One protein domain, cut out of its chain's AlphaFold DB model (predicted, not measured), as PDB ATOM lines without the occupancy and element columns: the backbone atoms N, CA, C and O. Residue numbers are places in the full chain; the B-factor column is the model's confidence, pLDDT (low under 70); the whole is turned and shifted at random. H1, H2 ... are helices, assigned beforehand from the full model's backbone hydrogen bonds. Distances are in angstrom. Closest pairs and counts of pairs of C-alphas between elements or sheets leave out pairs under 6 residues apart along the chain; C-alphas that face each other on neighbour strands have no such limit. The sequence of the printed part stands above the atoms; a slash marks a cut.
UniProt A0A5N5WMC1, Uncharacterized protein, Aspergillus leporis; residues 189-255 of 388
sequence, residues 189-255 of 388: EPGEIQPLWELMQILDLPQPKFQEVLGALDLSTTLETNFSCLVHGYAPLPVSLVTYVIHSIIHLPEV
ATOM      1  N   GLU A 189      40.501  18.051  18.306       80.38
ATOM      2  CA  GLU A 189      40.227  19.055  17.290       80.38
ATOM      3  C   GLU A 189      40.232  18.405  15.895       80.38
ATOM      4  O   GLU A 189      41.113  17.585  15.592       80.38
ATOM      5  N   PRO A 190      39.290  18.780  15.011       84.00
ATOM      6  CA  PRO A 190      39.238  18.245  13.655       84.00
ATOM      7  C   PRO A 190      40.556  18.441  12.885       84.00
ATOM      8  O   PRO A 190      40.980  17.566  12.131       84.00
ATOM      9  N   GLY A 191      41.244  19.564  13.111       87.88
ATOM     10  CA  GLY A 191      42.389  20.005  12.315       87.88
ATOM     11  C   GLY A 191      41.959  20.652  10.994       87.88
ATOM     12  O   GLY A 191      40.825  21.108  10.845       87.88
ATOM     13  N   GLU A 192      42.868  20.721  10.019       90.31
ATOM     14  CA  GLU A 192      42.567  21.340   8.725       90.31
ATOM     15  C   GLU A 192      41.581  20.499   7.900       90.31
ATOM     16  O   GLU A 192      41.911  19.400   7.474       90.31
ATOM     17  N   ILE A 193      40.393  21.037   7.604       93.94
ATOM     18  CA  ILE A 193      39.339  20.320   6.855       93.94
ATOM     19  C   ILE A 193      39.612  20.265   5.341       93.94
ATOM     20  O   ILE A 193      39.182  19.333   4.661       93.94
ATOM     21  N   GLN A 194      40.320  21.264   4.792       94.00
ATOM     22  CA  GLN A 194      40.535  21.424   3.342       94.00
ATOM     23  C   GLN A 194      41.078  20.161   2.651       94.00
ATOM     24  O   GLN A 194      40.534  19.793   1.610       94.00
ATOM     25  N   PRO A 195      42.107  19.474   3.182       94.31
ATOM     26  CA  PRO A 195      42.693  18.324   2.501       94.31
ATOM     27  C   PRO A 195      41.713  17.149   2.418       94.31
ATOM     28  O   PRO A 195      41.665  16.465   1.400       94.31
ATOM     29  N   LEU A 196      40.886  16.946   3.450       95.19
ATOM     30  CA  LEU A 196      39.858  15.905   3.443       95.19
ATOM     31  C   LEU A 196      38.743  16.239   2.458       95.19
ATOM     32  O   LEU A 196      38.310  15.368   1.709       95.19
ATOM     33  N   TRP A 197      38.311  17.500   2.425       94.25
ATOM     34  CA  TRP A 197      37.320  17.959   1.456       94.25
ATOM     35  C   TRP A 197      37.797  17.723   0.018       94.25
ATOM     36  O   TRP A 197      37.097  17.086  -0.766       94.25
ATOM     37  N   GLU A 198      39.012  18.163  -0.318       94.00
ATOM     38  CA  GLU A 198      39.617  17.929  -1.636       94.00
ATOM     39  C   GLU A 198      39.732  16.437  -1.957       94.00
ATOM     40  O   GLU A 198      39.390  16.021  -3.062       94.00
ATOM     41  N   LEU A 199      40.160  15.624  -0.988       94.06
ATOM     42  CA  LEU A 199      40.264  14.179  -1.147       94.06
ATOM     43  C   LEU A 199      38.907  13.545  -1.475       94.06
ATOM     44  O   LEU A 199      38.815  12.765  -2.420       94.06
ATOM     45  N   MET A 200      37.850  13.902  -0.741       91.62
ATOM     46  CA  MET A 200      36.499  13.396  -0.997       91.62
ATOM     47  C   MET A 200      36.018  13.753  -2.408       91.62
ATOM     48  O   MET A 200      35.460  12.896  -3.087       91.62
ATOM     49  N   GLN A 201      36.290  14.979  -2.872       90.56
ATOM     50  CA  GLN A 201      35.937  15.425  -4.226       90.56
ATOM     51  C   GLN A 201      36.736  14.685  -5.307       90.56
ATOM     52  O   GLN A 201      36.172  14.224  -6.294       90.56
ATOM     53  N   ILE A 202      38.050  14.526  -5.119       90.81
ATOM     54  CA  ILE A 202      38.928  13.827  -6.071       90.81
ATOM     55  C   ILE A 202      38.535  12.359  -6.193       90.81
ATOM     56  O   ILE A 202      38.565  11.788  -7.287       90.81
ATOM     57  N   LEU A 203      38.186  11.727  -5.076       89.50
ATOM     58  CA  LEU A 203      37.785  10.329  -5.052       89.50
ATOM     59  C   LEU A 203      36.353  10.114  -5.541       89.50
ATOM     60  O   LEU A 203      36.053   8.984  -5.912       89.50
ATOM     61  N   ASP A 204      35.536  11.170  -5.620       87.50
ATOM     62  CA  ASP A 204      34.075  11.072  -5.728       87.50
ATOM     63  C   ASP A 204      33.528  10.127  -4.645       87.50
ATOM     64  O   ASP A 204      32.754   9.207  -4.904       87.50
ATOM     65  N   LEU A 205      34.051  10.279  -3.417       85.06
ATOM     66  CA  LEU A 205      33.821   9.323  -2.339       85.06
ATOM     67  C   LEU A 205      32.352   9.389  -1.902       85.06
ATOM     68  O   LEU A 205      31.941  10.399  -1.317       85.06
ATOM     69  N   PRO A 206      31.558   8.317  -2.093       80.88
ATOM     70  CA  PRO A 206      30.167   8.332  -1.685       80.88
ATOM     71  C   PRO A 206      30.073   8.468  -0.170       80.88
ATOM     72  O   PRO A 206      30.760   7.769   0.581       80.88
ATOM     73  N   GLN A 207      29.164   9.314   0.301       77.38
ATOM     74  CA  GLN A 207      28.996   9.542   1.731       77.38
ATOM     75  C   GLN A 207      28.741   8.268   2.557       77.38
ATOM     76  O   GLN A 207      29.317   8.170   3.637       77.38
ATOM     77  N   PRO A 208      27.978   7.254   2.094       75.94
ATOM     78  CA  PRO A 208      27.846   6.004   2.844       75.94
ATOM     79  C   PRO A 208      29.191   5.316   3.114       75.94
ATOM     80  O   PRO A 208      29.394   4.785   4.203       75.94
ATOM     81  N   LYS A 209      30.124   5.372   2.155       81.62
ATOM     82  CA  LYS A 209      31.480   4.829   2.306       81.62
ATOM     83  C   LYS A 209      32.307   5.684   3.264       81.62
ATOM     84  O   LYS A 209      33.001   5.143   4.114       81.62
ATOM     85  N   PHE A 210      32.193   7.009   3.179       86.00
ATOM     86  CA  PHE A 210      32.827   7.909   4.145       86.00
ATOM     87  C   PHE A 210      32.364   7.623   5.584       86.00
ATOM     88  O   PHE A 210      33.186   7.518   6.486       86.00
ATOM     89  N   GLN A 211      31.066   7.399   5.793       79.00
ATOM     90  CA  GLN A 211      30.522   7.018   7.099       79.00
ATOM     91  C   GLN A 211      30.973   5.630   7.553       79.00
ATOM     92  O   GLN A 211      31.164   5.410   8.745       79.00
ATOM     93  N   GLU A 212      31.142   4.681   6.629       81.94
ATOM     94  CA  GLU A 212      31.729   3.376   6.942       81.94
ATOM     95  C   GLU A 212      33.156   3.534   7.472       81.94
ATOM     96  O   GLU A 212      33.483   2.927   8.489       81.94
ATOM     97  N   VAL A 213      33.962   4.400   6.842       87.06
ATOM     98  CA  VAL A 213      35.300   4.742   7.341       87.06
ATOM     99  C   VAL A 213      35.197   5.322   8.744       87.06
ATOM    100  O   VAL A 213      35.814   4.771   9.647       87.06
ATOM    101  N   LEU A 214      34.382   6.362   8.955       85.81
ATOM    102  CA  LEU A 214      34.222   6.989  10.273       85.81
ATOM    103  C   LEU A 214      33.764   5.997  11.347       85.81
ATOM    104  O   LEU A 214      34.309   5.988  12.444       85.81
ATOM    105  N   GLY A 215      32.804   5.129  11.028       79.00
ATOM    106  CA  GLY A 215      32.300   4.109  11.947       79.00
ATOM    107  C   GLY A 215      33.287   2.972  12.233       79.00
ATOM    108  O   GLY A 215      33.096   2.251  13.209       79.00
ATOM    109  N   ALA A 216      34.313   2.796  11.397       82.56
ATOM    110  CA  ALA A 216      35.404   1.852  11.620       82.56
ATOM    111  C   ALA A 216      36.578   2.468  12.399       82.56
ATOM    112  O   ALA A 216      37.458   1.730  12.848       82.56
ATOM    113  N   LEU A 217      36.611   3.796  12.570       83.56
ATOM    114  CA  LEU A 217      37.656   4.453  13.346       83.56
ATOM    115  C   LEU A 217      37.474   4.151  14.829       83.56
ATOM    116  O   LEU A 217      36.498   4.556  15.457       83.56
ATOM    117  N   ASP A 218      38.475   3.499  15.407       77.81
ATOM    118  CA  ASP A 218      38.637   3.476  16.851       77.81
ATOM    119  C   ASP A 218      39.284   4.792  17.283       77.81
ATOM    120  O   ASP A 218      40.459   5.033  16.998       77.81
ATOM    121  N   LEU A 219      38.492   5.660  17.913       72.69
ATOM    122  CA  LEU A 219      38.954   6.924  18.489       72.69
ATOM    123  C   LEU A 219      39.352   6.793  19.963       72.69
ATOM    124  O   LEU A 219      39.696   7.794  20.593       72.69
ATOM    125  N   SER A 220      39.266   5.600  20.557       68.75
ATOM    126  CA  SER A 220      39.614   5.446  21.961       68.75
ATOM    127  C   SER A 220      41.113   5.694  22.169       68.75
ATOM    128  O   SER A 220      41.975   5.310  21.376       68.75
ATOM    129  N   THR A 221      41.434   6.384  23.259       61.78
ATOM    130  CA  THR A 221      42.806   6.754  23.631       61.78
ATOM    131  C   THR A 221      43.497   5.673  24.460       61.78
ATOM    132  O   THR A 221      44.532   5.927  25.075       61.78
ATOM    133  N   THR A 222      42.924   4.466  24.513       66.50
ATOM    134  CA  THR A 222      43.538   3.351  25.236       66.50
ATOM    135  C   THR A 222      44.847   2.944  24.551       66.50
ATOM    136  O   THR A 222      44.973   3.022  23.327       66.50
ATOM    137  N   LEU A 223      45.864   2.586  25.345       56.53
ATOM    138  CA  LEU A 223      47.089   2.004  24.795       56.53
ATOM    139  C   LEU A 223      46.681   0.743  24.022       56.53
ATOM    140  O   LEU A 223      45.965  -0.068  24.593       56.53
ATOM    141  N   GLU A 224      47.147   0.597  22.777       65.25
ATOM    142  CA  GLU A 224      46.884  -0.518  21.830       65.25
ATOM    143  C   GLU A 224      45.805  -0.289  20.755       65.25
ATOM    144  O   GLU A 224      45.548  -1.180  19.946       65.25
ATOM    145  N   THR A 225      45.218   0.903  20.652       72.75
ATOM    146  CA  THR A 225      44.261   1.195  19.568       72.75
ATOM    147  C   THR A 225      44.977   1.531  18.260       72.75
ATOM    148  O   THR A 225      46.106   2.035  18.262       72.75
ATOM    149  N   ASN A 226      44.302   1.330  17.121       76.19
ATOM    150  CA  ASN A 226      44.820   1.736  15.805       76.19
ATOM    151  C   ASN A 226      45.214   3.222  15.782       76.19
ATOM    152  O   ASN A 226      46.225   3.593  15.183       76.19
ATOM    153  N   PHE A 227      44.455   4.064  16.491       76.19
ATOM    154  CA  PHE A 227      44.769   5.478  16.651       76.19
ATOM    155  C   PHE A 227      46.056   5.699  17.456       76.19
ATOM    156  O   PHE A 227      46.912   6.466  17.025       76.19
ATOM    157  N   SER A 228      46.249   5.001  18.581       76.12
ATOM    158  CA  SER A 228      47.485   5.090  19.376       76.12
ATOM    159  C   SER A 228      48.725   4.680  18.565       76.12
ATOM    160  O   SER A 228      49.728   5.401  18.565       76.12
ATOM    161  N   CYS A 229      48.638   3.583  17.803       81.06
ATOM    162  CA  CYS A 229      49.705   3.145  16.900       81.06
ATOM    163  C   CYS A 229      50.013   4.194  15.823       81.06
ATOM    164  O   CYS A 229      51.184   4.478  15.555       81.06
ATOM    165  N   LEU A 230      48.978   4.803  15.240       83.50
ATOM    166  CA  LEU A 230      49.139   5.866  14.256       83.50
ATOM    167  C   LEU A 230      49.818   7.099  14.860       83.50
ATOM    168  O   LEU A 230      50.787   7.598  14.295       83.50
ATOM    169  N   VAL A 231      49.355   7.557  16.025       84.25
ATOM    170  CA  VAL A 231      49.940   8.694  16.751       84.25
ATOM    171  C   VAL A 231      51.424   8.449  17.033       84.25
ATOM    172  O   VAL A 231      52.245   9.332  16.800       84.25
ATOM    173  N   HIS A 232      51.798   7.241  17.465       84.62
ATOM    174  CA  HIS A 232      53.206   6.875  17.648       84.62
ATOM    175  C   HIS A 232      53.998   6.872  16.336       84.62
ATOM    176  O   HIS A 232      55.125   7.361  16.307       84.62
ATOM    177  N   GLY A 233      53.419   6.372  15.242       84.38
ATOM    178  CA  GLY A 233      54.057   6.384  13.924       84.38
ATOM    179  C   GLY A 233      54.249   7.788  13.338       84.38
ATOM    180  O   GLY A 233      55.167   7.998  12.544       84.38
ATOM    181  N   TYR A 234      53.405   8.744  13.731       86.00
ATOM    182  CA  TYR A 234      53.470  10.140  13.296       86.00
ATOM    183  C   TYR A 234      54.327  11.033  14.190       86.00
ATOM    184  O   TYR A 234      54.644  12.152  13.784       86.00
ATOM    185  N   ALA A 235      54.734  10.557  15.370       81.44
ATOM    186  CA  ALA A 235      55.567  11.322  16.285       81.44
ATOM    187  C   ALA A 235      56.815  11.890  15.566       81.44
ATOM    188  O   ALA A 235      57.462  11.177  14.792       81.44
ATOM    189  N   PRO A 236      57.169  13.168  15.803       77.75
ATOM    190  CA  PRO A 236      56.637  14.065  16.836       77.75
ATOM    191  C   PRO A 236      55.359  14.842  16.452       77.75
ATOM    192  O   PRO A 236      54.963  15.737  17.195       77.75
ATOM    193  N   LEU A 237      54.713  14.552  15.317       80.00
ATOM    194  CA  LEU A 237      53.535  15.305  14.880       80.00
ATOM    195  C   LEU A 237      52.281  14.991  15.698       80.00
ATOM    196  O   LEU A 237      51.961  13.815  15.896       80.00
ATOM    197  N   PRO A 238      51.499  16.019  16.079       80.50
ATOM    198  CA  PRO A 238      50.145  15.799  16.553       80.50
ATOM    199  C   PRO A 238      49.274  15.306  15.389       80.50
ATOM    200  O   PRO A 238      49.147  15.971  14.360       80.50
ATOM    201  N   VAL A 239      48.658  14.137  15.552       84.75
ATOM    202  CA  VAL A 239      47.679  13.607  14.595       84.75
ATOM    203  C   VAL A 239      46.319  14.210  14.923       84.75
ATOM    204  O   VAL A 239      45.757  13.936  15.981       84.75
ATOM    205  N   SER A 240      45.795  15.038  14.018       89.00
ATOM    206  CA  SER A 240      44.411  15.514  14.101       89.00
ATOM    207  C   SER A 240      43.426  14.430  13.665       89.00
ATOM    208  O   SER A 240      43.801  13.479  12.969       89.00
ATOM    209  N   LEU A 241      42.141  14.620  13.975       88.56
ATOM    210  CA  LEU A 241      41.101  13.727  13.472       88.56
ATOM    211  C   LEU A 241      41.123  13.642  11.942       88.56
ATOM    212  O   LEU A 241      41.097  12.548  11.388       88.56
ATOM    213  N   VAL A 242      41.199  14.782  11.247       91.75
ATOM    214  CA  VAL A 242      41.247  14.790   9.780       91.75
ATOM    215  C   VAL A 242      42.450  14.006   9.261       91.75
ATOM    216  O   VAL A 242      42.308  13.255   8.300       91.75
ATOM    217  N   THR A 243      43.607  14.108   9.917       90.94
ATOM    218  CA  THR A 243      44.792  13.323   9.540       90.94
ATOM    219  C   THR A 243      44.503  11.826   9.642       90.94
ATOM    220  O   THR A 243      44.826  11.080   8.722       90.94
ATOM    221  N   TYR A 244      43.835  11.387  10.714       89.81
ATOM    222  CA  TYR A 244      43.460   9.985  10.898       89.81
ATOM    223  C   TYR A 244      42.424   9.501   9.875       89.81
ATOM    224  O   TYR A 244      42.570   8.421   9.296       89.81
ATOM    225  N   VAL A 245      41.404  10.317   9.600       91.94
ATOM    226  CA  VAL A 245      40.370  10.021   8.601       91.94
ATOM    227  C   VAL A 245      40.995   9.891   7.213       91.94
ATOM    228  O   VAL A 245      40.779   8.890   6.536       91.94
ATOM    229  N   ILE A 246      41.818  10.861   6.803       93.94
ATOM    230  CA  ILE A 246      42.542  10.813   5.527       93.94
ATOM    231  C   ILE A 246      43.437   9.581   5.478       93.94
ATOM    232  O   ILE A 246      43.398   8.861   4.486       93.94
ATOM    233  N   HIS A 247      44.207   9.316   6.540       91.94
ATOM    234  CA  HIS A 247      45.072   8.142   6.612       91.94
ATOM    235  C   HIS A 247      44.273   6.850   6.407       91.94
ATOM    236  O   HIS A 247      44.727   5.948   5.716       91.94
ATOM    237  N   SER A 248      43.057   6.769   6.933       91.12
ATOM    238  CA  SER A 248      42.200   5.597   6.747       91.12
ATOM    239  C   SER A 248      41.633   5.507   5.326       91.12
ATOM    240  O   SER A 248      41.545   4.417   4.770       91.12
ATOM    241  N   ILE A 249      41.301   6.644   4.702       93.12
ATOM    242  CA  ILE A 249      40.793   6.698   3.322       93.12
ATOM    243  C   ILE A 249      41.872   6.307   2.307       93.12
ATOM    244  O   ILE A 249      41.579   5.560   1.379       93.12
ATOM    245  N   ILE A 250      43.110   6.794   2.453       91.75
ATOM    246  CA  ILE A 250      44.176   6.530   1.468       91.75
ATOM    247  C   ILE A 250      44.565   5.047   1.380       91.75
ATOM    248  O   ILE A 250      45.076   4.636   0.347       91.75
ATOM    249  N   HIS A 251      44.290   4.259   2.425       88.75
ATOM    250  CA  HIS A 251      44.533   2.810   2.464       88.75
ATOM    251  C   HIS A 251      43.306   1.981   2.046       88.75
ATOM    252  O   HIS A 251      43.302   0.759   2.191       88.75
ATOM    253  N   LEU A 252      42.239   2.617   1.553       89.62
ATOM    254  CA  LEU A 252      41.122   1.886   0.965       89.62
ATOM    255  C   LEU A 252      41.562   1.240  -0.362       89.62
ATOM    256  O   LEU A 252      42.129   1.941  -1.208       89.62
ATOM    257  N   PRO A 253      41.244  -0.046  -0.612       86.75
ATOM    258  CA  PRO A 253      41.606  -0.729  -1.858       86.75
ATOM    259  C   PRO A 253      41.125   0.001  -3.121       86.75
ATOM    260  O   PRO A 253      41.779  -0.020  -4.162       86.75
ATOM    261  N   GLU A 254      39.978   0.677  -3.039       86.50
ATOM    262  CA  GLU A 254      39.417   1.456  -4.142       86.50
ATOM    263  C   GLU A 254      40.285   2.677  -4.500       86.50
ATOM    264  O   GLU A 254      40.354   3.077  -5.664       86.50
ATOM    265  N   VAL A 255      40.968   3.265  -3.511       87.19
ATOM    266  CA  VAL A 255      41.872   4.408  -3.708       87.19
ATOM    267  C   VAL A 255      43.183   3.955  -4.336       87.19
ATOM    268  O   VAL A 255      43.667   4.613  -5.258       87.19
TER     269      VAL A 255
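Overview. This is residues 189 to 255 of the 388 residues of an uncharacterized protein of Aspergillus leporis (UniProt A0A5N5WMC1). One helix, H4, runs through the middle of this small domain, and the three other helices stand round it: H1 side by side with it, H2 crossing it steeply on another side, and H3 nearly at right angles to it, a little off. The arrangement is not a tight bundle, since H4 touches H1 and H2 through few C-alphas and H3 touches no helix. You have 67 residues printed, with four named helices in the order H1, H2, H3, H4 and no named strand; the class is all helix. The whole is compact, with a radius of gyration of the C-alphas of 12.1 A, and elongated in outline, spanning 34 by 21 by 20 A.

Along the chain. Begin with H4, residues 241 to 250: find C-alpha 241 at (41.101, 13.727, 13.472) and go from there to C-alpha 250 at (44.176, 6.530, 1.468), 14.3 A away. Then turn to H1, residues 194 to 203, whose C-alpha 194 is at (40.535, 21.424, 3.342) and which is 14.2 A long from first to last C-alpha. H2, residues 207 to 216, measures 14.1 A in the same way. H3, residues 226 to 234, measures 12.3 A and begins with C-alpha 226 at (44.820, 1.736, 15.805).

Arrangement. Look first at H4 and H1, which touch and run the same way at a shallow tilt of 21 degrees; their closest C-alphas, those of Leu 196 and Ile 246, are 6.1 A apart. H2 and H4 touch and run opposite ways at a steep tilt of 69.9 degrees, only just short of about perpendicular. Their closest C-alphas are those of Val 213 and Ser 248, 7.0 A apart. H3 and H4 are close but not clearly touching: the closest C-alphas, those of Phe 227 and Tyr 244, are 7.4 A apart, and the lines of the two helices are about perpendicular, at 85 degrees. H1 and H3 are apart, and so are H2 and H3; H1 and H2 are only just apart, with their closest C-alphas at 8.4 A. In H1, H2, H3 and H4 you will find every O i to N i+4 pair within hydrogen-bond range.

Size, cuts and confidence. The two C-alphas farthest apart are those of Asp 204 and Leu 223, at 34.4 A. The printed part, residues 189 to 255, has no cut. The link from H1 to H2, three residues, is tight; those from H2 to H3 and from H3 to H4 are short, and no link is long. The mean pLDDT of the printed part is 84.2; look at residues 220 to 224 for the stretch under 70, where the model's confidence is low.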